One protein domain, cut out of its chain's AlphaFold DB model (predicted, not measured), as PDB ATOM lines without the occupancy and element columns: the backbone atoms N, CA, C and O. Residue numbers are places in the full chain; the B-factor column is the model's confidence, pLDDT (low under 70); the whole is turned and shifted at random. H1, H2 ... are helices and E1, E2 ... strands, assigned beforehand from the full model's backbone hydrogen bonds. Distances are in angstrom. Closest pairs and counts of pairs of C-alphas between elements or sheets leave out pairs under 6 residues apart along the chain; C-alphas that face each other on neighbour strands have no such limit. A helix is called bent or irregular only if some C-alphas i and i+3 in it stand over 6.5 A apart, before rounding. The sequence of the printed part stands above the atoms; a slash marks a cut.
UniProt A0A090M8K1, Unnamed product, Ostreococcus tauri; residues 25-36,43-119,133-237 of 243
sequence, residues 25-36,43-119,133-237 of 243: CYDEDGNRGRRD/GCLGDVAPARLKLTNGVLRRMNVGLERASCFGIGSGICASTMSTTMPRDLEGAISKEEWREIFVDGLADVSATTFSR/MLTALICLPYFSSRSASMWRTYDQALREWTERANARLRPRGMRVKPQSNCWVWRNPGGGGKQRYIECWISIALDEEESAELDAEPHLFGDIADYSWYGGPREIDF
ATOM      1  N   CYS A  25     165.779 293.634 269.538       35.31
ATOM      2  CA  CYS A  25     166.746 293.390 270.605       35.31
ATOM      3  C   CYS A  25     165.999 292.948 271.866       35.31
ATOM      4  O   CYS A  25     165.000 293.573 272.235       35.31
ATOM      5  N   TYR A  26     166.504 291.909 272.522       40.16
ATOM      6  CA  TYR A  26     166.005 291.433 273.808       40.16
ATOM      7  C   TYR A  26     167.097 291.590 274.869       40.16
ATOM      8  O   TYR A  26     168.269 291.372 274.557       40.16
ATOM      9  N   ASP A  27     166.729 292.020 276.073       41.44
ATOM     10  CA  ASP A  27     167.628 292.016 277.235       41.44
ATOM     11  C   ASP A  27     167.796 290.596 277.815       41.44
ATOM     12  O   ASP A  27     167.204 289.633 277.317       41.44
ATOM     13  N   GLU A  28     168.625 290.456 278.856       34.69
ATOM     14  CA  GLU A  28     168.894 289.173 279.531       34.69
ATOM     15  C   GLU A  28     167.629 288.509 280.108       34.69
ATOM     16  O   GLU A  28     167.595 287.289 280.274       34.69
ATOM     17  N   ASP A  29     166.569 289.289 280.336       36.25
ATOM     18  CA  ASP A  29     165.277 288.842 280.858       36.25
ATOM     19  C   ASP A  29     164.248 288.533 279.749       36.25
ATOM     20  O   ASP A  29     163.122 288.104 280.028       36.25
ATOM     21  N   GLY A  30     164.616 288.712 278.475       34.62
ATOM     22  CA  GLY A  30     163.734 288.490 277.331       34.62
ATOM     23  C   GLY A  30     162.736 289.626 277.084       34.62
ATOM     24  O   GLY A  30     161.733 289.417 276.395       34.62
ATOM     25  N   ASN A  31     162.986 290.829 277.604       38.19
ATOM     26  CA  ASN A  31     162.181 292.014 277.319       38.19
ATOM     27  C   ASN A  31     162.723 292.780 276.112       38.19
ATOM     28  O   ASN A  31     163.918 292.831 275.837       38.19
ATOM     29  N   ARG A  32     161.812 293.431 275.387       37.62
ATOM     30  CA  ARG A  32     162.115 294.211 274.182       37.62
ATOM     31  C   ARG A  32     162.873 295.499 274.536       37.62
ATOM     32  O   ARG A  32     162.264 296.452 275.016       37.62
ATOM     33  N   GLY A  33     164.174 295.551 274.247       35.69
ATOM     34  CA  GLY A  33     165.052 296.683 274.563       35.69
ATOM     35  C   GLY A  33     165.290 297.644 273.390       35.69
ATOM     36  O   GLY A  33     165.400 297.232 272.233       35.69
ATOM     37  N   ARG A  34     165.398 298.947 273.684       31.05
ATOM     38  CA  ARG A  34     165.841 300.008 272.757       31.05
ATOM     39  C   ARG A  34     167.341 300.250 272.992       31.05
ATOM     40  O   ARG A  34     167.751 300.337 274.140       31.05
ATOM     41  N   ARG A  35     168.154 300.343 271.929       33.41
ATOM     42  CA  ARG A  35     169.597 300.654 272.025       33.41
ATOM     43  C   ARG A  35     169.808 302.026 272.676       33.41
ATOM     44  O   ARG A  35     169.539 303.026 272.013       33.41
ATOM     45  N   ASP A  36     170.391 302.054 273.868       26.55
ATOM     46  CA  ASP A  36     171.095 303.226 274.385       26.55
ATOM     47  C   ASP A  36     172.600 302.956 274.291       26.55
ATOM     48  O   ASP A  36     173.163 302.096 274.959       26.55
ATOM     49  N   GLY A  43     188.134 299.433 278.906       29.02
ATOM     50  CA  GLY A  43     187.996 298.110 278.308       29.02
ATOM     51  C   GLY A  43     187.693 297.027 279.343       29.02
ATOM     52  O   GLY A  43     188.128 297.120 280.488       29.02
ATOM     53  N   CYS A  44     186.972 296.005 278.877       25.58
ATOM     54  CA  CYS A  44     186.461 294.814 279.580       25.58
ATOM     55  C   CYS A  44     184.993 294.841 280.044       25.58
ATOM     56  O   CYS A  44     184.546 293.850 280.607       25.58
ATOM     57  N   LEU A  45     184.213 295.881 279.741       28.41
ATOM     58  CA  LEU A  45     182.747 295.841 279.849       28.41
ATOM     59  C   LEU A  45     182.151 296.434 278.570       28.41
ATOM     60  O   LEU A  45     181.759 297.597 278.530       28.41
ATOM     61  N   GLY A  46     182.213 295.671 277.481       32.72
ATOM     62  CA  GLY A  46     181.375 295.962 276.327       32.72
ATOM     63  C   GLY A  46     180.013 295.357 276.610       32.72
ATOM     64  O   GLY A  46     179.953 294.167 276.884       32.72
ATOM     65  N   ASP A  47     178.949 296.156 276.580       35.03
ATOM     66  CA  ASP A  47     177.591 295.620 276.581       35.03
ATOM     67  C   ASP A  47     177.487 294.582 275.458       35.03
ATOM     68  O   ASP A  47     177.727 294.905 274.285       35.03
ATOM     69  N   VAL A  48     177.169 293.334 275.823       41.94
ATOM     70  CA  VAL A  48     176.903 292.249 274.878       41.94
ATOM     71  C   VAL A  48     175.907 292.793 273.866       41.94
ATOM     72  O   VAL A  48     174.785 293.162 274.223       41.94
ATOM     73  N   ALA A  49     176.300 292.883 272.593       46.91
ATOM     74  CA  ALA A  49     175.337 293.239 271.565       46.91
ATOM     75  C   ALA A  49     174.236 292.163 271.610       46.91
ATOM     76  O   ALA A  49     174.549 290.992 271.371       46.91
ATOM     77  N   PRO A  50     172.979 292.523 271.931       52.19
ATOM     78  CA  PRO A  50     171.932 291.537 272.135       52.19
ATOM     79  C   PRO A  50     171.772 290.705 270.868       52.19
ATOM     80  O   PRO A  50     171.941 291.220 269.751       52.19
ATOM     81  N   ALA A  51     171.454 289.421 271.045       60.97
ATOM     82  CA  ALA A  51     171.231 288.516 269.931       60.97
ATOM     83  C   ALA A  51     170.229 289.145 268.952       60.97
ATOM     84  O   ALA A  51     169.161 289.625 269.342       60.97
ATOM     85  N   ARG A  52     170.592 289.192 267.669       69.75
ATOM     86  CA  ARG A  52     169.720 289.744 266.628       69.75
ATOM     87  C   ARG A  52     168.841 288.619 266.105       69.75
ATOM     88  O   ARG A  52     169.354 287.632 265.581       69.75
ATOM     89  N   LEU A  53     167.530 288.772 266.249       76.50
ATOM     90  CA  LEU A  53     166.550 287.757 265.872       76.50
ATOM     91  C   LEU A  53     165.931 288.069 264.501       76.50
ATOM     92  O   LEU A  53     165.526 289.206 264.256       76.50
ATOM     93  N   LYS A  54     165.833 287.063 263.623       76.38
ATOM     94  CA  LYS A  54     165.077 287.115 262.360       76.38
ATOM     95  C   LYS A  54     163.769 286.350 262.547       76.38
ATOM     96  O   LYS A  54     163.772 285.127 262.718       76.38
ATOM     97  N   LEU A  55     162.663 287.091 262.511       76.62
ATOM     98  CA  LEU A  55     161.305 286.557 262.574       76.62
ATOM     99  C   LEU A  55     160.699 286.530 261.164       76.62
ATOM    100  O   LEU A  55     160.727 287.545 260.470       76.62
ATOM    101  N   THR A  56     160.072 285.422 260.781       75.94
ATOM    102  CA  THR A  56     159.287 285.305 259.543       75.94
ATOM    103  C   THR A  56     157.865 284.919 259.917       75.94
ATOM    104  O   THR A  56     157.648 283.906 260.576       75.94
ATOM    105  N   ASN A  57     156.885 285.748 259.545       76.50
ATOM    106  CA  ASN A  57     155.478 285.580 259.942       76.50
ATOM    107  C   ASN A  57     155.271 285.439 261.467       76.50
ATOM    108  O   ASN A  57     154.368 284.741 261.913       76.50
ATOM    109  N   GLY A  58     156.118 286.093 262.271       74.00
ATOM    110  CA  GLY A  58     156.063 286.032 263.737       74.00
ATOM    111  C   GLY A  58     156.753 284.818 264.368       74.00
ATOM    112  O   GLY A  58     156.754 284.715 265.589       74.00
ATOM    113  N   VAL A  59     157.366 283.935 263.572       79.00
ATOM    114  CA  VAL A  59     158.123 282.766 264.047       79.00
ATOM    115  C   VAL A  59     159.621 283.038 263.948       79.00
ATOM    116  O   VAL A  59     160.091 283.535 262.923       79.00
ATOM    117  N   LEU A  60     160.379 282.713 264.998       80.62
ATOM    118  CA  LEU A  60     161.838 282.805 264.987       80.62
ATOM    119  C   LEU A  60     162.438 281.750 264.059       80.62
ATOM    120  O   LEU A  60     162.239 280.560 264.268       80.62
ATOM    121  N   ARG A  61     163.195 282.204 263.054       84.94
ATOM    122  CA  ARG A  61     163.881 281.322 262.094       84.94
ATOM    123  C   ARG A  61     165.394 281.416 262.173       84.94
ATOM    124  O   ARG A  61     166.078 280.429 261.922       84.94
ATOM    125  N   ARG A  62     165.936 282.576 262.560       87.19
ATOM    126  CA  ARG A  62     167.380 282.763 262.745       87.19
ATOM    127  C   ARG A  62     167.693 283.584 263.981       87.19
ATOM    128  O   ARG A  62     167.026 284.579 264.262       87.19
ATOM    129  N   MET A  63     168.780 283.223 264.647       84.31
ATOM    130  CA  MET A  63     169.405 284.026 265.685       84.31
ATOM    131  C   MET A  63     170.864 284.305 265.338       84.31
ATOM    132  O   MET A  63     171.613 283.386 265.024       84.31
ATOM    133  N   ASN A  64     171.283 285.562 265.447       83.25
ATOM    134  CA  ASN A  64     172.675 285.965 265.287       83.25
ATOM    135  C   ASN A  64     173.218 286.397 266.645       83.25
ATOM    136  O   ASN A  64     172.797 287.421 267.188       83.25
ATOM    137  N   VAL A  65     174.154 285.626 267.184       76.50
ATOM    138  CA  VAL A  65     174.778 285.898 268.478       76.50
ATOM    139  C   VAL A  65     176.126 286.557 268.244       76.50
ATOM    140  O   VAL A  65     177.026 285.947 267.665       76.50
ATOM    141  N   GLY A  66     176.246 287.819 268.663       70.44
ATOM    142  CA  GLY A  66     177.501 288.562 268.590       70.44
ATOM    143  C   GLY A  66     178.593 287.884 269.414       70.44
ATOM    144  O   GLY A  66     178.315 287.279 270.445       70.44
ATOM    145  N   LEU A  67     179.835 287.975 268.948       68.38
ATOM    146  CA  LEU A  67     180.997 287.456 269.661       68.38
ATOM    147  C   LEU A  67     181.809 288.629 270.209       68.38
ATOM    148  O   LEU A  67     182.207 289.518 269.450       68.38
ATOM    149  N   GLU A  68     182.054 288.643 271.519       56.94
ATOM    150  CA  GLU A  68     182.894 289.662 272.138       56.94
ATOM    151  C   GLU A  68     184.361 289.458 271.808       56.94
ATOM    152  O   GLU A  68     184.857 288.356 271.559       56.94
ATOM    153  N   ARG A  69     185.062 290.584 271.891       54.97
ATOM    154  CA  ARG A  69     186.511 290.659 271.846       54.97
ATOM    155  C   ARG A  69     187.060 290.353 273.233       54.97
ATOM    156  O   ARG A  69     186.980 291.199 274.121       54.97
ATOM    157  N   ALA A  70     187.682 289.195 273.417       45.03
ATOM    158  CA  ALA A  70     188.518 288.982 274.591       45.03
ATOM    159  C   ALA A  70     189.823 289.781 274.431       45.03
ATOM    160  O   ALA A  70     190.754 289.291 273.804       45.03
ATOM    161  N   SER A  71     189.921 291.001 274.979       42.25
ATOM    162  CA  SER A  71     191.196 291.735 275.029       42.25
ATOM    163  C   SER A  71     191.462 292.330 276.405       42.25
ATOM    164  O   SER A  71     190.665 293.127 276.890       42.25
ATOM    165  N   CYS A  72     192.631 292.031 276.975       34.09
ATOM    166  CA  CYS A  72     193.146 292.762 278.131       34.09
ATOM    167  C   CYS A  72     193.836 294.080 277.726       34.09
ATOM    168  O   CYS A  72     193.995 294.944 278.576       34.09
ATOM    169  N   PHE A  73     194.230 294.267 276.454       33.91
ATOM    170  CA  PHE A  73     194.983 295.451 275.993       33.91
ATOM    171  C   PHE A  73     194.779 295.785 274.501       33.91
ATOM    172  O   PHE A  73     195.734 296.079 273.787       33.91
ATOM    173  N   GLY A  74     193.550 295.713 273.981       32.66
ATOM    174  CA  GLY A  74     193.241 296.151 272.609       32.66
ATOM    175  C   GLY A  74     193.772 295.249 271.486       32.66
ATOM    176  O   GLY A  74     193.413 295.453 270.334       32.66
ATOM    177  N   ILE A  75     194.552 294.220 271.819       33.62
ATOM    178  CA  ILE A  75     195.016 293.173 270.906       33.62
ATOM    179  C   ILE A  75     194.635 291.853 271.560       33.62
ATOM    180  O   ILE A  75     195.356 291.295 272.385       33.62
ATOM    181  N   GLY A  76     193.413 291.427 271.295       35.06
ATOM    182  CA  GLY A  76     192.834 290.258 271.918       35.06
ATOM    183  C   GLY A  76     191.798 289.679 270.986       35.06
ATOM    184  O   GLY A  76     190.686 290.187 270.848       35.06
ATOM    185  N   SER A  77     192.258 288.676 270.259       42.16
ATOM    186  CA  SER A  77     191.612 288.094 269.107       42.16
ATOM    187  C   SER A  77     191.099 286.703 269.430       42.16
ATOM    188  O   SER A  77     191.830 285.718 269.354       42.16
ATOM    189  N   GLY A  78     189.836 286.633 269.812       42.59
ATOM    190  CA  GLY A  78     189.143 285.371 269.944       42.59
ATOM    191  C   GLY A  78     187.839 285.538 270.694       42.59
ATOM    192  O   GLY A  78     187.625 286.514 271.417       42.59
ATOM    193  N   ILE A  79     186.976 284.565 270.444       47.41
ATOM    194  CA  ILE A  79     185.649 284.427 271.029       47.41
ATOM    195  C   ILE A  79     185.806 284.483 272.542       47.41
ATOM    196  O   ILE A  79     186.666 283.795 273.083       47.41
ATOM    197  N   CYS A  80     185.011 285.271 273.250       44.66
ATOM    198  CA  CYS A  80     184.852 285.056 274.679       44.66
ATOM    199  C   CYS A  80     183.564 284.263 274.891       44.66
ATOM    200  O   CYS A  80     182.492 284.693 274.459       44.66
ATOM    201  N   ALA A  81     183.648 283.113 275.561       41.19
ATOM    202  CA  ALA A  81     182.467 282.334 275.932       41.19
ATOM    203  C   ALA A  81     181.502 283.127 276.835       41.19
ATOM    204  O   ALA A  81     180.328 282.784 276.903       41.19
ATOM    205  N   SER A  82     181.971 284.221 277.462       43.69
ATOM    206  CA  SER A  82     181.133 285.163 278.218       43.69
ATOM    207  C   SER A  82     180.023 285.807 277.382       43.69
ATOM    208  O   SER A  82     179.051 286.274 277.959       43.69
ATOM    209  N   THR A  83     180.145 285.819 276.046       47.56
ATOM    210  CA  THR A  83     179.163 286.458 275.151       47.56
ATOM    211  C   THR A  83     177.953 285.590 274.833       47.56
ATOM    212  O   THR A  83     176.879 286.103 274.521       47.56
ATOM    213  N   MET A  84     178.118 284.266 274.854       53.47
ATOM    214  CA  MET A  84     176.973 283.369 274.755       53.47
ATOM    215  C   MET A  84     176.303 283.404 276.116       53.47
ATOM    216  O   MET A  84     176.863 282.895 277.086       53.47
ATOM    217  N   SER A  85     175.118 284.014 276.183       51.69
ATOM    218  CA  SER A  85     174.292 283.910 277.378       51.69
ATOM    219  C   SER A  85     174.220 282.435 277.766       51.69
ATOM    220  O   SER A  85     173.852 281.570 276.962       51.69
ATOM    221  N   THR A  86     174.611 282.132 279.002       54.09
ATOM    222  CA  THR A  86     174.418 280.803 279.596       54.09
ATOM    223  C   THR A  86     172.938 280.415 279.585       54.09
ATOM    224  O   THR A  86     172.597 279.235 279.688       54.09
ATOM    225  N   THR A  87     172.062 281.405 279.408       57.34
ATOM    226  CA  THR A  87     170.627 281.270 279.249       57.34
ATOM    227  C   THR A  87     170.271 281.015 277.787       57.34
ATOM    228  O   THR A  87     170.408 281.875 276.918       57.34
ATOM    229  N   MET A  88     169.763 279.812 277.525       68.19
ATOM    230  CA  MET A  88     169.160 279.451 276.247       68.19
ATOM    231  C   MET A  88     167.936 280.348 275.966       68.19
ATOM    232  O   MET A  88     167.083 280.481 276.848       68.19
ATOM    233  N   PRO A  89     167.812 280.943 274.765       68.81
ATOM    234  CA  PRO A  89     166.608 281.669 274.370       68.81
ATOM    235  C   PRO A  89     165.345 280.819 274.537       68.81
ATOM    236  O   PRO A  89     165.340 279.646 274.163       68.81
ATOM    237  N   ARG A  90     164.253 281.414 275.035       68.25
ATOM    238  CA  ARG A  90     162.975 280.703 275.240       68.25
ATOM    239  C   ARG A  90     162.429 280.071 273.962       68.25
ATOM    240  O   ARG A  90     161.897 278.974 274.010       68.25
ATOM    241  N   ASP A  91     162.633 280.715 272.819       68.06
ATOM    242  CA  ASP A  91     162.175 280.209 271.518       68.06
ATOM    243  C   ASP A  91     162.911 278.929 271.071       68.06
ATOM    244  O   ASP A  91     162.485 278.261 270.133       68.06
ATOM    245  N   LEU A  92     164.011 278.569 271.745       71.38
ATOM    246  CA  LEU A  92     164.730 277.307 271.563       71.38
ATOM    247  C   LEU A  92     164.318 276.229 272.576       71.38
ATOM    248  O   LEU A  92     164.724 275.072 272.422       71.38
ATOM    249  N   GLU A  93     163.514 276.570 273.592       70.88
ATOM    250  CA  GLU A  93     163.000 275.612 274.574       70.88
ATOM    251  C   GLU A  93     162.099 274.587 273.872       70.88
ATOM    252  O   GLU A  93     160.979 274.874 273.461       70.88
ATOM    253  N   GLY A  94     162.621 273.369 273.708       75.44
ATOM    254  CA  GLY A  94     161.953 272.261 273.017       75.44
ATOM    255  C   GLY A  94     162.613 271.848 271.699       75.44
ATOM    256  O   GLY A  94     162.453 270.700 271.293       75.44
ATOM    257  N   ALA A  95     163.410 272.723 271.074       81.00
ATOM    258  CA  ALA A  95     164.217 272.376 269.898       81.00
ATOM    259  C   ALA A  95     165.567 271.750 270.293       81.00
ATOM    260  O   ALA A  95     166.036 270.795 269.671       81.00
ATOM    261  N   ILE A  96     166.172 272.267 271.363       86.31
ATOM    262  CA  ILE A  96     167.451 271.825 271.926       86.31
ATOM    263  C   ILE A  96     167.333 271.786 273.456       86.31
ATOM    264  O   ILE A  96     166.591 272.577 274.044       86.31
ATOM    265  N   SER A  97     168.004 270.839 274.120       88.44
ATOM    266  CA  SER A  97     168.030 270.828 275.590       88.44
ATOM    267  C   SER A  97     168.995 271.890 276.121       88.44
ATOM    268  O   SER A  97     169.907 272.324 275.416       88.44
ATOM    269  N   LYS A  98     168.833 272.294 277.386       84.50
ATOM    270  CA  LYS A  98     169.741 273.261 278.027       84.50
ATOM    271  C   LYS A  98     171.166 272.714 278.122       84.50
ATOM    272  O   LYS A  98     172.128 273.460 277.953       84.50
ATOM    273  N   GLU A  99     171.296 271.414 278.356       87.19
ATOM    274  CA  GLU A  99     172.573 270.703 278.393       87.19
ATOM    275  C   GLU A  99     173.226 270.702 277.009       87.19
ATOM    276  O   GLU A  99     174.389 271.068 276.883       87.19
ATOM    277  N   GLU A 100     172.467 270.383 275.956       88.75
ATOM    278  CA  GLU A 100     172.973 270.388 274.583       88.75
ATOM    279  C   GLU A 100     173.338 271.809 274.118       88.75
ATOM    280  O   GLU A 100     174.374 271.993 273.482       88.75
ATOM    281  N   TRP A 101     172.554 272.827 274.494       85.56
ATOM    282  CA  TRP A 101     172.895 274.235 274.267       85.56
ATOM    283  C   TRP A 101     174.236 274.595 274.907       85.56
ATOM    284  O   TRP A 101     175.120 275.143 274.246       85.56
ATOM    285  N   ARG A 102     174.407 274.250 276.187       84.56
ATOM    286  CA  ARG A 102     175.645 274.511 276.917       84.56
ATOM    287  C   ARG A 102     176.834 273.805 276.271       84.56
ATOM    288  O   ARG A 102     177.835 274.456 275.997       84.56
ATOM    289  N   GLU A 103     176.721 272.514 275.991       88.31
ATOM    290  CA  GLU A 103     177.810 271.738 275.393       88.31
ATOM    291  C   GLU A 103     178.224 272.284 274.022       88.31
ATOM    292  O   GLU A 103     179.412 272.427 273.737       88.31
ATOM    293  N   ILE A 104     177.249 272.580 273.154       89.50
ATOM    294  CA  ILE A 104     177.533 273.048 271.796       89.50
ATOM    295  C   ILE A 104     178.087 274.468 271.835       89.50
ATOM    296  O   ILE A 104     179.127 274.729 271.235       89.50
ATOM    297  N   PHE A 105     177.399 275.391 272.499       84.44
ATOM    298  CA  PHE A 105     177.679 276.815 272.351       84.44
ATOM    299  C   PHE A 105     178.560 277.376 273.455       84.44
ATOM    300  O   PHE A 105     179.473 278.133 273.152       84.44
ATOM    301  N   VAL A 106     178.324 277.016 274.716       79.69
ATOM    302  CA  VAL A 106     179.089 277.576 275.839       79.69
ATOM    303  C   VAL A 106     180.449 276.891 275.932       79.69
ATOM    304  O   VAL A 106     181.478 277.542 275.761       79.69
ATOM    305  N   ASP A 107     180.458 275.575 276.138       82.44
ATOM    306  CA  ASP A 107     181.684 274.801 276.335       82.44
ATOM    307  C   ASP A 107     182.450 274.672 275.008       82.44
ATOM    308  O   ASP A 107     183.645 274.958 274.940       82.44
ATOM    309  N   GLY A 108     181.747 274.360 273.912       85.25
ATOM    310  CA  GLY A 108     182.358 274.226 272.592       85.25
ATOM    311  C   GLY A 108     183.053 275.498 272.091       85.25
ATOM    312  O   GLY A 108     184.147 275.405 271.536       85.25
ATOM    313  N   LEU A 109     182.466 276.685 272.295       81.38
ATOM    314  CA  LEU A 109     183.139 277.936 271.927       81.38
ATOM    315  C   LEU A 109     184.226 278.321 272.934       81.38
ATOM    316  O   LEU A 109     185.244 278.861 272.507       81.38
ATOM    317  N   ALA A 110     184.070 278.008 274.227       76.69
ATOM    318  CA  ALA A 110     185.134 278.196 275.217       76.69
ATOM    319  C   ALA A 110     186.401 277.404 274.858       76.69
ATOM    320  O   ALA A 110     187.511 277.929 274.985       76.69
ATOM    321  N   ASP A 111     186.243 276.178 274.354       81.56
ATOM    322  CA  ASP A 111     187.352 275.354 273.873       81.56
ATOM    323  C   ASP A 111     188.049 275.996 272.668       81.56
ATOM    324  O   ASP A 111     189.280 276.074 272.639       81.56
ATOM    325  N   VAL A 112     187.286 276.533 271.702       82.06
ATOM    326  CA  VAL A 112     187.844 277.283 270.561       82.06
ATOM    327  C   VAL A 112     188.661 278.476 271.057       82.06
ATOM    328  O   VAL A 112     189.801 278.664 270.629       82.06
ATOM    329  N   SER A 113     188.136 279.250 272.006       72.88
ATOM    330  CA  SER A 113     188.837 280.388 272.610       72.88
ATOM    331  C   SER A 113     190.147 279.985 273.289       72.88
ATOM    332  O   SER A 113     191.169 280.663 273.137       72.88
ATOM    333  N   ALA A 114     190.144 278.863 274.010       69.88
ATOM    334  CA  ALA A 114     191.311 278.362 274.728       69.88
ATOM    335  C   ALA A 114     192.475 277.982 273.793       69.88
ATOM    336  O   ALA A 114     193.633 278.061 274.205       69.88
ATOM    337  N   THR A 115     192.202 277.636 272.527       70.56
ATOM    338  CA  THR A 115     193.260 277.334 271.539       70.56
ATOM    339  C   THR A 115     194.111 278.547 271.161       70.56
ATOM    340  O   THR A 115     195.261 278.393 270.751       70.56
ATOM    341  N   THR A 116     193.560 279.757 271.301       61.38
ATOM    342  CA  THR A 116     194.209 281.008 270.871       61.38
ATOM    343  C   THR A 116     194.784 281.780 272.053       61.38
ATOM    344  O   THR A 116     195.850 282.388 271.945       61.38
ATOM    345  N   PHE A 117     194.113 281.708 273.205       55.06
ATOM    346  CA  PHE A 117     194.530 282.356 274.441       55.06
ATOM    347  C   PHE A 117     194.984 281.314 275.461       55.06
ATOM    348  O   PHE A 117     194.199 280.833 276.279       55.06
ATOM    349  N   SER A 118     196.275 280.983 275.472       44.94
ATOM    350  CA  SER A 118     196.822 280.279 276.629       44.94
ATOM    351  C   SER A 118     196.655 281.170 277.867       44.94
ATOM    352  O   SER A 118     197.137 282.307 277.908       44.94
ATOM    353  N   ARG A 119     195.934 280.662 278.878       35.66
ATOM    354  CA  ARG A 119     195.833 281.252 280.223       35.66
ATOM    355  C   ARG A 119     197.243 281.611 280.713       35.66
ATOM    356  O   ARG A 119     197.974 280.731 281.151       35.66
ATOM    357  N   MET A 133     213.643 300.388 265.946       54.50
ATOM    358  CA  MET A 133     213.331 300.788 264.556       54.50
ATOM    359  C   MET A 133     214.076 299.965 263.482       54.50
ATOM    360  O   MET A 133     213.511 299.710 262.421       54.50
ATOM    361  N   LEU A 134     215.294 299.476 263.759       52.31
ATOM    362  CA  LEU A 134     216.026 298.589 262.835       52.31
ATOM    363  C   LEU A 134     215.626 297.110 262.996       52.31
ATOM    364  O   LEU A 134     215.526 296.372 262.019       52.31
ATOM    365  N   THR A 135     215.352 296.679 264.230       56.75
ATOM    366  CA  THR A 135     214.946 295.302 264.557       56.75
ATOM    367  C   THR A 135     213.486 295.028 264.186       56.75
ATOM    368  O   THR A 135     213.138 293.892 263.885       56.75
ATOM    369  N   ALA A 136     212.633 296.057 264.134       56.66
ATOM    370  CA  ALA A 136     211.228 295.959 263.746       56.66
ATOM    371  C   ALA A 136     211.069 295.436 262.320       56.66
ATOM    372  O   ALA A 136     210.229 294.576 262.103       56.66
ATOM    373  N   LEU A 137     211.890 295.881 261.363       59.00
ATOM    374  CA  LEU A 137     211.805 295.399 259.979       59.00
ATOM    375  C   LEU A 137     212.240 293.932 259.842       59.00
ATOM    376  O   LEU A 137     211.650 293.192 259.061       59.00
ATOM    377  N   ILE A 138     213.222 293.494 260.635       66.81
ATOM    378  CA  ILE A 138     213.710 292.104 260.636       66.81
ATOM    379  C   ILE A 138     212.730 291.178 261.369       66.81
ATOM    380  O   ILE A 138     212.520 290.038 260.962       66.81
ATOM    381  N   CYS A 139     212.100 291.658 262.442       66.38
ATOM    382  CA  CYS A 139     211.180 290.864 263.249       66.38
ATOM    383  C   CYS A 139     209.720 290.950 262.782       66.38
ATOM    384  O   CYS A 139     208.926 290.100 263.185       66.38
ATOM    385  N   LEU A 140     209.344 291.912 261.929       69.56
ATOM    386  CA  LEU A 140     207.971 292.051 261.425       69.56
ATOM    387  C   LEU A 140     207.475 290.771 260.730       69.56
ATOM    388  O   LEU A 140     206.379 290.331 261.082       69.56
ATOM    389  N   PRO A 141     208.246 290.101 259.846       73.25
ATOM    390  CA  PRO A 141     207.824 288.822 259.274       73.25
ATOM    391  C   PRO A 141     207.664 287.719 260.330       73.25
ATOM    392  O   PRO A 141     206.761 286.890 260.235       73.25
ATOM    393  N   TYR A 142     208.502 287.712 261.372       74.50
ATOM    394  CA  TYR A 142     208.400 286.744 262.469       74.50
ATOM    395  C   TYR A 142     207.131 286.958 263.309       74.50
ATOM    396  O   TYR A 142     206.374 286.020 263.545       74.50
ATOM    397  N   PHE A 143     206.844 288.196 263.719       70.00
ATOM    398  CA  PHE A 143     205.617 288.507 264.458       70.00
ATOM    399  C   PHE A 143     204.364 288.282 263.608       70.00
ATOM    400  O   PHE A 143     203.384 287.722 264.100       70.00
ATOM    401  N   SER A 144     204.417 288.641 262.325       71.44
ATOM    402  CA  SER A 144     203.297 288.471 261.394       71.44
ATOM    403  C   SER A 144     203.022 287.000 261.105       71.44
ATOM    404  O   SER A 144     201.869 286.584 261.157       71.44
ATOM    405  N   SER A 145     204.062 286.185 260.911       72.88
ATOM    406  CA  SER A 145     203.910 284.735 260.737       72.88
ATOM    407  C   SER A 145     203.419 284.039 262.006       72.88
ATOM    408  O   SER A 145     202.577 283.146 261.919       72.88
ATOM    409  N   ARG A 146     203.864 284.470 263.195       75.62
ATOM    410  CA  ARG A 146     203.345 283.960 264.473       75.62
ATOM    411  C   ARG A 146     201.866 284.301 264.658       75.62
ATOM    412  O   ARG A 146     201.089 283.421 265.019       75.62
ATOM    413  N   SER A 147     201.477 285.542 264.366       72.00
ATOM    414  CA  SER A 147     200.072 285.963 264.374       72.00
ATOM    415  C   SER A 147     199.248 285.164 263.358       72.00
ATOM    416  O   SER A 147     198.224 284.590 263.717       72.00
ATOM    417  N   ALA A 148     199.731 285.016 262.120       76.94
ATOM    418  CA  ALA A 148     199.073 284.209 261.093       76.94
ATOM    419  C   ALA A 148     198.924 282.737 261.514       76.94
ATOM    420  O   ALA A 148     197.895 282.124 261.240       76.94
ATOM    421  N   SER A 149     199.916 282.164 262.202       81.31
ATOM    422  CA  SER A 149     199.829 280.805 262.742       81.31
ATOM    423  C   SER A 149     198.757 280.688 263.822       81.31
ATOM    424  O   SER A 149     197.983 279.738 263.781       81.31
ATOM    425  N   MET A 150     198.688 281.637 264.760       78.50
ATOM    426  CA  MET A 150     197.629 281.660 265.777       78.50
ATOM    427  C   MET A 150     196.246 281.733 265.130       78.50
ATOM    428  O   MET A 150     195.355 280.972 265.496       78.50
ATOM    429  N   TRP A 151     196.092 282.594 264.123       78.69
ATOM    430  CA  TRP A 151     194.844 282.734 263.385       78.69
ATOM    431  C   TRP A 151     194.431 281.460 262.660       78.69
ATOM    432  O   TRP A 151     193.257 281.110 262.679       78.69
ATOM    433  N   ARG A 152     195.377 280.741 262.049       84.44
ATOM    434  CA  ARG A 152     195.088 279.447 261.410       84.44
ATOM    435  C   ARG A 152     194.647 278.398 262.425       84.44
ATOM    436  O   ARG A 152     193.724 277.647 262.136       84.44
ATOM    437  N   THR A 153     195.269 278.359 263.603       85.25
ATOM    438  CA  THR A 153     194.853 277.451 264.682       85.25
ATOM    439  C   THR A 153     193.434 277.765 265.151       85.25
ATOM    440  O   THR A 153     192.615 276.856 265.261       85.25
ATOM    441  N   TYR A 154     193.129 279.045 265.368       83.44
ATOM    442  CA  TYR A 154     191.789 279.500 265.724       83.44
ATOM    443  C   TYR A 154     190.749 279.137 264.653       83.44
ATOM    444  O   TYR A 154     189.701 278.579 264.969       83.44
ATOM    445  N   ASP A 155     191.047 279.423 263.383       88.62
ATOM    446  CA  ASP A 155     190.170 279.126 262.246       88.62
ATOM    447  C   ASP A 155     189.868 277.636 262.147       88.62
ATOM    448  O   ASP A 155     188.709 277.244 262.043       88.62
ATOM    449  N   GLN A 156     190.906 276.806 262.256       92.06
ATOM    450  CA  GLN A 156     190.776 275.357 262.250       92.06
ATOM    451  C   GLN A 156     189.891 274.874 263.406       92.06
ATOM    452  O   GLN A 156     188.957 274.108 263.181       92.06
ATOM    453  N   ALA A 157     190.122 275.366 264.626       89.94
ATOM    454  CA  ALA A 157     189.305 275.013 265.784       89.94
ATOM    455  C   ALA A 157     187.836 275.432 265.602       89.94
ATOM    456  O   ALA A 157     186.926 274.665 265.920       89.94
ATOM    457  N   LEU A 158     187.588 276.621 265.043       90.12
ATOM    458  CA  LEU A 158     186.238 277.115 264.783       90.12
ATOM    459  C   LEU A 158     185.540 276.329 263.659       90.12
ATOM    460  O   LEU A 158     184.333 276.086 263.750       90.12
ATOM    461  N   ARG A 159     186.271 275.884 262.629       94.19
ATOM    462  CA  ARG A 159     185.756 274.974 261.587       94.19
ATOM    463  C   ARG A 159     185.341 273.638 262.183       94.19
ATOM    464  O   ARG A 159     184.204 273.221 261.990       94.19
ATOM    465  N   GLU A 160     186.219 273.013 262.961       95.38
ATOM    466  CA  GLU A 160     185.939 271.731 263.615       95.38
ATOM    467  C   GLU A 160     184.753 271.830 264.576       95.38
ATOM    468  O   GLU A 160     183.876 270.965 264.587       95.38
ATOM    469  N   TRP A 161     184.689 272.905 265.363       94.31
ATOM    470  CA  TRP A 161     183.530 273.192 266.199       94.31
ATOM    471  C   TRP A 161     182.252 273.322 265.361       94.31
ATOM    472  O   TRP A 161     181.254 272.674 265.675       94.31
ATOM    473  N   THR A 162     182.291 274.090 264.266       95.50
ATOM    474  CA  THR A 162     181.140 274.300 263.370       95.50
ATOM    475  C   THR A 162     180.657 272.980 262.772       95.50
ATOM    476  O   THR A 162     179.455 272.726 262.714       95.50
ATOM    477  N   GLU A 163     181.576 272.115 262.344       97.12
ATOM    478  CA  GLU A 163     181.262 270.789 261.811       97.12
ATOM    479  C   GLU A 163     180.612 269.890 262.866       97.12
ATOM    480  O   GLU A 163     179.557 269.307 262.600       97.12
ATOM    481  N   ARG A 164     181.179 269.822 264.079       97.12
ATOM    482  CA  ARG A 164     180.614 269.040 265.194       97.12
ATOM    483  C   ARG A 164     179.237 269.550 265.616       97.12
ATOM    484  O   ARG A 164     178.320 268.749 265.796       97.12
ATOM    485  N   ALA A 165     179.074 270.866 265.738       95.56
ATOM    486  CA  ALA A 165     177.796 271.492 266.058       95.56
ATOM    487  C   ALA A 165     176.747 271.165 264.985       95.56
ATOM    488  O   ALA A 165     175.664 270.671 265.296       95.56
ATOM    489  N   ASN A 166     177.089 271.335 263.706       97.19
ATOM    490  CA  ASN A 166     176.182 271.033 262.601       97.19
ATOM    491  C   ASN A 166     175.839 269.545 262.487       97.19
ATOM    492  O   ASN A 166     174.713 269.221 262.122       97.19
ATOM    493  N   ALA A 167     176.750 268.632 262.830       97.00
ATOM    494  CA  ALA A 167     176.438 267.206 262.880       97.00
ATOM    495  C   ALA A 167     175.323 266.890 263.899       97.00
ATOM    496  O   ALA A 167     174.468 266.051 263.622       97.00
ATOM    497  N   ARG A 168     175.292 267.600 265.037       95.56
ATOM    498  CA  ARG A 168     174.247 267.464 266.070       95.56
ATOM    499  C   ARG A 168     172.942 268.176 265.702       95.56
ATOM    500  O   ARG A 168     171.863 267.704 266.046       95.56
ATOM    501  N   LEU A 169     173.030 269.310 265.008       94.44
ATOM    502  CA  LEU A 169     171.880 270.168 264.700       94.44
ATOM    503  C   LEU A 169     171.120 269.751 263.428       94.44
ATOM    504  O   LEU A 169     169.895 269.870 263.383       94.44
ATOM    505  N   ARG A 170     171.810 269.184 262.430       94.69
ATOM    506  CA  ARG A 170     171.221 268.786 261.137       94.69
ATOM    507  C   ARG A 170     169.990 267.876 261.221       94.69
ATOM    508  O   ARG A 170     169.062 268.132 260.463       94.69
ATOM    509  N   PRO A 171     169.914 266.860 262.106       94.50
ATOM    510  CA  PRO A 171     168.720 266.014 262.218       94.50
ATOM    511  C   PRO A 171     167.435 266.775 262.580       94.50
ATOM    512  O   PRO A 171     166.347 266.231 262.441       94.50
ATOM    513  N   ARG A 172     167.564 268.017 263.061       92.62
ATOM    514  CA  ARG A 172     166.462 268.906 263.447       92.62
ATOM    515  C   ARG A 172     166.212 270.006 262.411       92.62
ATOM    516  O   ARG A 172     165.480 270.945 262.689       92.62
ATOM    517  N   GLY A 173     166.876 269.937 261.254       93.56
ATOM    518  CA  GLY A 173     166.857 270.995 260.246       93.56
ATOM    519  C   GLY A 173     167.611 272.261 260.658       93.56
ATOM    520  O   GLY A 173     167.546 273.254 259.949       93.56
ATOM    521  N   MET A 174     168.329 272.246 261.782       94.12
ATOM    522  CA  MET A 174     169.034 273.410 262.316       94.12
ATOM    523  C   MET A 174     170.484 273.465 261.829       94.12
ATOM    524  O   MET A 174     171.106 272.436 261.533       94.12
ATOM    525  N   ARG A 175     171.064 274.669 261.817       95.50
ATOM    526  CA  ARG A 175     172.457 274.877 261.409       95.50
ATOM    527  C   ARG A 175     173.091 276.083 262.086       95.50
ATOM    528  O   ARG A 175     172.439 277.090 262.317       95.50
ATOM    529  N   VAL A 176     174.394 276.008 262.321       94.19
ATOM    530  CA  VAL A 176     175.237 277.129 262.732       94.19
ATOM    531  C   VAL A 176     176.236 277.506 261.647       94.19
ATOM    532  O   VAL A 176     176.758 276.653 260.919       94.19
ATOM    533  N   LYS A 177     176.528 278.802 261.556       94.38
ATOM    534  CA  LYS A 177     177.516 279.356 260.633       94.38
ATOM    535  C   LYS A 177     178.199 280.579 261.249       94.38
ATOM    536  O   LYS A 177     177.521 281.571 261.523       94.38
ATOM    537  N   PRO A 178     179.527 280.547 261.441       91.75
ATOM    538  CA  PRO A 178     180.289 281.745 261.759       91.75
ATOM    539  C   PRO A 178     180.213 282.747 260.609       91.75
ATOM    540  O   PRO A 178     180.321 282.371 259.436       91.75
ATOM    541  N   GLN A 179     180.011 284.011 260.961       88.88
ATOM    542  CA  GLN A 179     179.954 285.128 260.033       88.88
ATOM    543  C   GLN A 179     180.715 286.325 260.596       88.88
ATOM    544  O   GLN A 179     180.889 286.474 261.808       88.88
ATOM    545  N   SER A 180     181.186 287.191 259.704       86.44
ATOM    546  CA  SER A 180     181.833 288.436 260.105       86.44
ATOM    547  C   SER A 180     181.707 289.522 259.049       86.44
ATOM    548  O   SER A 180     181.706 289.241 257.853       86.44
ATOM    549  N   ASN A 181     181.661 290.772 259.490       84.62
ATOM    550  CA  ASN A 181     181.603 291.947 258.633       84.62
ATOM    551  C   ASN A 181     182.747 292.893 258.970       84.62
ATOM    552  O   ASN A 181     182.943 293.238 260.138       84.62
ATOM    553  N   CYS A 182     183.462 293.341 257.943       82.31
ATOM    554  CA  CYS A 182     184.473 294.372 258.061       82.31
ATOM    555  C   CYS A 182     184.033 295.644 257.341       82.31
ATOM    556  O   CYS A 182     183.821 295.652 256.129       82.31
ATOM    557  N   TRP A 183     183.952 296.757 258.067       82.00
ATOM    558  CA  TRP A 183     183.743 298.066 257.459       82.00
ATOM    559  C   TRP A 183     184.888 299.008 257.769       82.00
ATOM    560  O   TRP A 183     185.638 298.875 258.736       82.00
ATOM    561  N   VAL A 184     185.013 299.994 256.898       80.38
ATOM    562  CA  VAL A 184     186.100 300.951 256.923       80.38
ATOM    563  C   VAL A 184     185.536 302.293 257.320       80.38
ATOM    564  O   VAL A 184     184.735 302.874 256.588       80.38
ATOM    565  N   TRP A 185     186.011 302.823 258.438       80.12
ATOM    566  CA  TRP A 185     185.790 304.216 258.764       80.12
ATOM    567  C   TRP A 185     186.972 305.047 258.273       80.12
ATOM    568  O   TRP A 185     188.139 304.690 258.461       80.12
ATOM    569  N   ARG A 186     186.659 306.156 257.606       79.81
ATOM    570  CA  ARG A 186     187.645 307.151 257.193       79.81
ATOM    571  C   ARG A 186     187.450 308.374 258.065       79.81
ATOM    572  O   ARG A 186     186.351 308.926 258.101       79.81
ATOM    573  N   ASN A 187     188.513 308.791 258.741       78.81
ATOM    574  CA  ASN A 187     188.466 309.988 259.565       78.81
ATOM    575  C   ASN A 187     188.114 311.209 258.691       78.81
ATOM    576  O   ASN A 187     188.771 311.415 257.665       78.81
ATOM    577  N   PRO A 188     187.135 312.048 259.085       70.12
ATOM    578  CA  PRO A 188     186.698 313.204 258.293       70.12
ATOM    579  C   PRO A 188     187.817 314.204 257.955       70.12
ATOM    580  O   PRO A 188     187.724 314.915 256.963       70.12
ATOM    581  N   GLY A 189     188.893 314.239 258.751       78.06
ATOM    582  CA  GLY A 189     190.058 315.114 258.558       78.06
ATOM    583  C   GLY A 189     191.227 314.505 257.772       78.06
ATOM    584  O   GLY A 189     192.339 315.007 257.878       78.06
ATOM    585  N   GLY A 190     191.033 313.393 257.052       67.19
ATOM    586  CA  GLY A 190     192.103 312.739 256.277       67.19
ATOM    587  C   GLY A 190     193.083 311.890 257.105       67.19
ATOM    588  O   GLY A 190     194.037 311.341 256.560       67.19
ATOM    589  N   GLY A 191     192.833 311.732 258.409       56.72
ATOM    590  CA  GLY A 191     193.699 311.048 259.381       56.72
ATOM    591  C   GLY A 191     193.659 309.514 259.353       56.72
ATOM    592  O   GLY A 191     193.611 308.894 260.410       56.72
ATOM    593  N   GLY A 192     193.653 308.897 258.171       68.62
ATOM    594  CA  GLY A 192     193.816 307.445 258.015       68.62
ATOM    595  C   GLY A 192     192.531 306.609 257.901       68.62
ATOM    596  O   GLY A 192     191.405 307.097 258.030       68.62
ATOM    597  N   LYS A 193     192.744 305.321 257.588       77.44
ATOM    598  CA  LYS A 193     191.740 304.260 257.406       77.44
ATOM    599  C   LYS A 193     191.717 303.396 258.672       77.44
ATOM    600  O   LYS A 193     192.740 302.795 258.984       77.44
ATOM    601  N   GLN A 194     190.576 303.281 259.351       78.44
ATOM    602  CA  GLN A 194     190.394 302.317 260.442       78.44
ATOM    603  C   GLN A 194     189.412 301.225 260.016       78.44
ATOM    604  O   GLN A 194     188.322 301.518 259.520       78.44
ATOM    605  N   ARG A 195     189.810 299.959 260.186       78.00
ATOM    606  CA  ARG A 195     188.956 298.791 259.937       78.00
ATOM    607  C   ARG A 195     188.254 298.408 261.234       78.00
ATOM    608  O   ARG A 195     188.888 298.283 262.277       78.00
ATOM    609  N   TYR A 196     186.949 298.222 261.153       77.69
ATOM    610  CA  TYR A 196     186.120 297.689 262.222       77.69
ATOM    611  C   TYR A 196     185.635 296.323 261.786       77.69
ATOM    612  O   TYR A 196     185.227 296.151 260.642       77.69
ATOM    613  N   ILE A 197     185.724 295.363 262.696       77.81
ATOM    614  CA  ILE A 197     185.363 293.975 262.448       77.81
ATOM    615  C   ILE A 197     184.364 293.573 263.520       77.81
ATOM    616  O   ILE A 197     184.659 293.706 264.714       77.81
ATOM    617  N   GLU A 198     183.220 293.080 263.068       77.50
ATOM    618  CA  GLU A 198     182.185 292.438 263.871       77.50
ATOM    619  C   GLU A 198     182.122 290.958 263.482       77.50
ATOM    620  O   GLU A 198     182.074 290.638 262.294       77.50
ATOM    621  N   CYS A 199     182.114 290.065 264.471       80.75
ATOM    622  CA  CYS A 199     181.978 288.621 264.282       80.75
ATOM    623  C   CYS A 199     180.750 288.124 265.051       80.75
ATOM    624  O   CYS A 199     180.461 288.613 266.144       80.75
ATOM    625  N   TRP A 200     180.030 287.154 264.493       82.69
ATOM    626  CA  TRP A 200     178.864 286.541 265.127       82.69
ATOM    627  C   TRP A 200     178.699 285.077 264.702       82.69
ATOM    628  O   TRP A 200     179.210 284.647 263.666       82.69
ATOM    629  N   ILE A 201     177.960 284.308 265.499       86.94
ATOM    630  CA  ILE A 201     177.456 282.985 265.116       86.94
ATOM    631  C   ILE A 201     176.005 283.140 264.684       86.94
ATOM    632  O   ILE A 201     175.162 283.571 265.470       86.94
ATOM    633  N   SER A 202     175.710 282.771 263.443       90.81
ATOM    634  CA  SER A 202     174.336 282.655 262.958       90.81
ATOM    635  C   SER A 202     173.818 281.249 263.216       90.81
ATOM    636  O   SER A 202     174.502 280.280 262.892       90.81
ATOM    637  N   ILE A 203     172.618 281.141 263.775       90.75
ATOM    638  CA  ILE A 203     171.928 279.894 264.100       90.75
ATOM    639  C   ILE A 203     170.602 279.892 263.343       90.75
ATOM    640  O   ILE A 203     169.694 280.645 263.686       90.75
ATOM    641  N   ALA A 204     170.508 279.079 262.297       93.44
ATOM    642  CA  ALA A 204     169.266 278.792 261.596       93.44
ATOM    643  C   ALA A 204     168.492 277.699 262.341       93.44
ATOM    644  O   ALA A 204     169.071 276.694 262.769       93.44
ATOM    645  N   LEU A 205     167.190 277.919 262.513       91.00
ATOM    646  CA  LEU A 205     166.317 277.101 263.355       91.00
ATOM    647  C   LEU A 205     165.471 276.100 262.562       91.00
ATOM    648  O   LEU A 205     164.800 275.264 263.159       91.00
ATOM    649  N   ASP A 206     165.525 276.161 261.233       91.94
ATOM    650  CA  ASP A 206     164.808 275.263 260.332       91.94
ATOM    651  C   ASP A 206     165.543 275.086 258.993       91.94
ATOM    652  O   ASP A 206     166.547 275.752 258.717       91.94
ATOM    653  N   GLU A 207     165.059 274.151 258.169       94.25
ATOM    654  CA  GLU A 207     165.741 273.709 256.946       94.25
ATOM    655  C   GLU A 207     165.857 274.802 255.880       94.25
ATOM    656  O   GLU A 207     166.893 274.920 255.224       94.25
ATOM    657  N   GLU A 208     164.813 275.610 255.703       93.62
ATOM    658  CA  GLU A 208     164.795 276.667 254.688       93.62
ATOM    659  C   GLU A 208     165.788 277.769 255.062       93.62
ATOM    660  O   GLU A 208     166.615 278.171 254.243       93.62
ATOM    661  N   GLU A 209     165.770 278.201 256.325       93.75
ATOM    662  CA  GLU A 209     166.705 279.203 256.818       93.75
ATOM    663  C   GLU A 209     168.138 278.653 256.861       93.75
ATOM    664  O   GLU A 209     169.093 279.392 256.629       93.75
ATOM    665  N   SER A 210     168.310 277.349 257.100       95.44
ATOM    666  CA  SER A 210     169.614 276.684 257.024       95.44
ATOM    667  C   SER A 210     170.179 276.691 255.605       95.44
ATOM    668  O   SER A 210     171.384 276.886 255.438       95.44
ATOM    669  N   ALA A 211     169.331 276.505 254.589       94.94
ATOM    670  CA  ALA A 211     169.726 276.590 253.186       94.94
ATOM    671  C   ALA A 211     170.073 278.031 252.775       94.94
ATOM    672  O   ALA A 211     171.083 278.248 252.103       94.94
ATOM    673  N   GLU A 212     169.284 279.017 253.221       94.25
ATOM    674  CA  GLU A 212     169.577 280.441 253.007       94.25
ATOM    675  C   GLU A 212     170.914 280.822 253.654       94.25
ATOM    676  O   GLU A 212     171.801 281.364 252.989       94.25
ATOM    677  N   LEU A 213     171.100 280.451 254.924       93.69
ATOM    678  CA  LEU A 213     172.326 280.715 255.664       93.69
ATOM    679  C   LEU A 213     173.537 280.073 254.985       93.69
ATOM    680  O   LEU A 213     174.613 280.667 254.979       93.69
ATOM    681  N   ASP A 214     173.397 278.892 254.379       93.44
ATOM    682  CA  ASP A 214     174.488 278.228 253.664       93.44
ATOM    683  C   ASP A 214     174.941 278.971 252.409       93.44
ATOM    684  O   ASP A 214     176.145 279.034 252.150       93.44
ATOM    685  N   ALA A 215     174.006 279.580 251.684       93.69
ATOM    686  CA  ALA A 215     174.298 280.356 250.483       93.69
ATOM    687  C   ALA A 215     174.988 281.700 250.781       93.69
ATOM    688  O   ALA A 215     175.638 282.270 249.904       93.69
ATOM    689  N   GLU A 216     174.868 282.216 252.006       90.81
ATOM    690  CA  GLU A 216     175.494 283.483 252.393       90.81
ATOM    691  C   GLU A 216     177.029 283.391 252.447       90.81
ATOM    692  O   GLU A 216     177.589 282.354 252.808       90.81
ATOM    693  N   PRO A 217     177.772 284.464 252.149       90.19
ATOM    694  CA  PRO A 217     179.209 284.468 252.393       90.19
ATOM    695  C   PRO A 217     179.504 284.466 253.905       90.19
ATOM    696  O   PRO A 217     178.732 284.973 254.717       90.19
ATOM    697  N   HIS A 218     180.640 283.890 254.302       87.81
ATOM    698  CA  HIS A 218     181.113 283.944 255.695       87.81
ATOM    699  C   HIS A 218     181.751 285.299 256.050       87.81
ATOM    700  O   HIS A 218     181.749 285.712 257.211       87.81
ATOM    701  N   LEU A 219     182.291 285.997 255.046       87.75
ATOM    702  CA  LEU A 219     182.951 287.293 255.176       87.75
ATOM    703  C   LEU A 219     182.181 288.349 254.383       87.75
ATOM    704  O   LEU A 219     181.928 288.175 253.191       87.75
ATOM    705  N   PHE A 220     181.855 289.457 255.036       86.12
ATOM    706  CA  PHE A 220     181.228 290.628 254.434       86.12
ATOM    707  C   PHE A 220     182.163 291.843 254.503       86.12
ATOM    708  O   PHE A 220     182.875 292.029 255.489       86.12
ATOM    709  N   GLY A 221     182.121 292.702 253.483       88.56
ATOM    710  CA  GLY A 221     182.799 293.999 253.499       88.56
ATOM    711  C   GLY A 221     184.255 293.989 253.007       88.56
ATOM    712  O   GLY A 221     184.559 293.376 251.987       88.56
ATOM    713  N   ASP A 222     185.126 294.761 253.663       85.00
ATOM    714  CA  ASP A 222     186.530 294.977 253.263       85.00
ATOM    715  C   ASP A 222     187.391 293.768 253.646       85.00
ATOM    716  O   ASP A 222     187.653 293.571 254.827       85.00
ATOM    717  N   ILE A 223     187.855 293.002 252.658       88.31
ATOM    718  CA  ILE A 223     188.718 291.823 252.838       88.31
ATOM    719  C   ILE A 223     190.145 292.185 252.411       88.31
ATOM    720  O   ILE A 223     190.355 292.720 251.319       88.31
ATOM    721  N   ALA A 224     191.129 291.887 253.254       85.81
ATOM    722  CA  ALA A 224     192.532 292.219 253.038       85.81
ATOM    723  C   ALA A 224     193.421 290.984 252.797       85.81
ATOM    724  O   ALA A 224     193.156 289.876 253.268       85.81
ATOM    725  N   ASP A 225     194.519 291.196 252.068       88.44
ATOM    726  CA  ASP A 225     195.576 290.206 251.860       88.44
ATOM    727  C   ASP A 225     196.886 290.727 252.464       88.44
ATOM    728  O   ASP A 225     197.493 291.683 251.971       88.44
ATOM    729  N   TYR A 226     197.312 290.089 253.553       81.25
ATOM    730  CA  TYR A 226     198.528 290.430 254.283       81.25
ATOM    731  C   TYR A 226     199.673 289.439 254.025       81.25
ATOM    732  O   TYR A 226     200.703 289.478 254.702       81.25
ATOM    733  N   SER A 227     199.530 288.553 253.032       83.06
ATOM    734  CA  SER A 227     200.521 287.509 252.739       83.06
ATOM    735  C   SER A 227     201.885 288.062 252.338       83.06
ATOM    736  O   SER A 227     202.904 287.428 252.615       83.06
ATOM    737  N   TRP A 228     201.928 289.269 251.767       80.62
ATOM    738  CA  TRP A 228     203.157 289.894 251.276       80.62
ATOM    739  C   TRP A 228     204.220 290.142 252.364       80.62
ATOM    740  O   TRP A 228     205.395 290.270 252.034       80.62
ATOM    741  N   TYR A 229     203.846 290.157 253.650       75.69
ATOM    742  CA  TYR A 229     204.776 290.239 254.791       75.69
ATOM    743  C   TYR A 229     204.637 289.061 255.769       75.69
ATOM    744  O   TYR A 229     205.027 289.154 256.935       75.69
ATOM    745  N   GLY A 230     204.083 287.937 255.304       74.44
ATOM    746  CA  GLY A 230     203.867 286.738 256.117       74.44
ATOM    747  C   GLY A 230     202.631 286.792 257.018       74.44
ATOM    748  O   GLY A 230     202.466 285.914 257.865       74.44
ATOM    749  N   GLY A 231     201.770 287.800 256.850       76.75
ATOM    750  CA  GLY A 231     200.450 287.864 257.473       76.75
ATOM    751  C   GLY A 231     199.427 286.942 256.787       76.75
ATOM    752  O   GLY A 231     199.730 286.282 255.789       76.75
ATOM    753  N   PRO A 232     198.201 286.850 257.323       81.88
ATOM    754  CA  PRO A 232     197.173 285.972 256.782       81.88
ATOM    755  C   PRO A 232     196.455 286.594 255.569       81.88
ATOM    756  O   PRO A 232     196.378 287.812 255.412       81.88
ATOM    757  N   ARG A 233     195.884 285.742 254.714       88.38
ATOM    758  CA  ARG A 233     194.958 286.151 253.650       88.38
ATOM    759  C   ARG A 233     193.549 285.969 254.176       88.38
ATOM    760  O   ARG A 233     193.135 284.836 254.377       88.38
ATOM    761  N   GLU A 234     192.822 287.049 254.429       88.06
ATOM    762  CA  GLU A 234     191.565 286.964 255.183       88.06
ATOM    763  C   GLU A 234     190.510 286.081 254.514       88.06
ATOM    764  O   GLU A 234     189.749 285.418 255.204       88.06
ATOM    765  N   ILE A 235     190.524 286.006 253.182       90.69
ATOM    766  CA  ILE A 235     189.613 285.158 252.403       90.69
ATOM    767  C   ILE A 235     189.730 283.661 252.727       90.69
ATOM    768  O   ILE A 235     188.794 282.907 252.473       90.69
ATOM    769  N   ASP A 236     190.863 283.228 253.282       90.38
ATOM    770  CA  ASP A 236     191.103 281.826 253.628       90.38
ATOM    771  C   ASP A 236     190.424 281.439 254.964       90.38
ATOM    772  O   ASP A 236     190.384 280.261 255.319       90.38
ATOM    773  N   PHE A 237     189.853 282.405 255.693       89.06
ATOM    774  CA  PHE A 237     189.265 282.233 257.024       89.06
ATOM    775  C   PHE A 237     187.733 282.239 256.985       89.06
ATOM    776  O   PHE A 237     187.115 282.860 256.121       89.06
TER     777      PHE A 237
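AT A GLANCE: This is residues 25 to 36, 43 to 119 and 133 to 237 of the 243 residues of the protein "Unnamed product" of Ostreococcus tauri (UniProt A0A090M8K1). A twisted sheet of five strands, curled like part of a barrel, has the long helix H2 beside it, H1 side by side with H2, and the short helix H3 over the opposite face. The first residues of H2, 133 to 139, stick out, and so do residues 187 to 192 at the tip of the long hairpin E3 and E4. The printed part has 194 residues, with three named helices and five named strands in the order E1 E2 H1 H2 E3 E4 H3 E5; the class is mixed, helices and strands. The sheet runs E1 E2 E4 E3 E5 and is mixed, with E3 and E5 parallel and the other neighbours antiparallel. The whole is compact, with a radius of gyration of the C-alphas of 18.4 A, yet elongated, spanning 61 by 39 by 33 A.

IN THESE COORDINATES: E1 is residues 52 to 56, 13.4 A long, beginning with C-alpha 52 at (169.720, 289.744, 266.628). E2 is residues 59 to 66, 20.7 A. E4 is residues 193 to 204, 34.2 A, and E3 residues 175 to 186, 35.9 A. E5, residues 219 to 221, measures 6.9 A and ends with C-alpha 221 at (182.799, 293.999, 253.499). H2, residues 133 to 172, is 56.7 A long, from C-alpha 133 at (213.331, 300.788, 264.556), with a kink of 44 degrees near residue 140; it is only just irregular, C-alphas 168 and 171 being 6.9 A apart. H1 is residues 98 to 116, 26.6 A, and H3 residues 207 to 215, 12.6 A.

HOW THE PARTS SIT: In the sheet, E1 and E2 form a hairpin, with N 54 and O 62 2.8 A apart. E2 and E4 have N 63 and O 203 at 2.9 A. The hairpin E3 and E4 has N 181 and O 198 at 2.8 A. E3 and E5 have N 182 and O 220 at 2.8 A. The arrangement is three layers, helices on both faces of a sheet, with H2 on one face and H3 on the other. H2 is on the sheet with residues 158 to 170; its height over the sheet is 3.6 A, only just at the sheet's level, and its closest C-alphas to E3 are Asn 166 and Arg 175, 5.5 A. H3 is over E4 at a height over the sheet of 7.5 A, along the strands at 21 degrees to E4 on the local plane; the closest C-alphas are Ala 204 and Ser 210, 5.0 A. H1 is not on the sheet. It touches residues 150 to 165 of H2, closest at the C-alphas of Val 112 and Ala 157, 5.5 A, at a shallow tilt of 17 degrees, opposite ways. Every O i to N i+4 pair is within hydrogen-bond range in H3, against 12 of 15 in H1 and 30 of 36 in H2.

THE WHOLE: The C-alphas of Asn 57 and Leu 134, the two farthest apart, are 62.0 A apart. Residues 37 to 42 and 120 to 132 are not printed, with C-alpha gaps of 18.1 A and 30.5 A. E2 to H1 is a long link of 31 residues. Mean pLDDT of the printed part is 72.9; residues under 70 include 25 to 36, 43 to 52, 67 to 91 and 133 to 140.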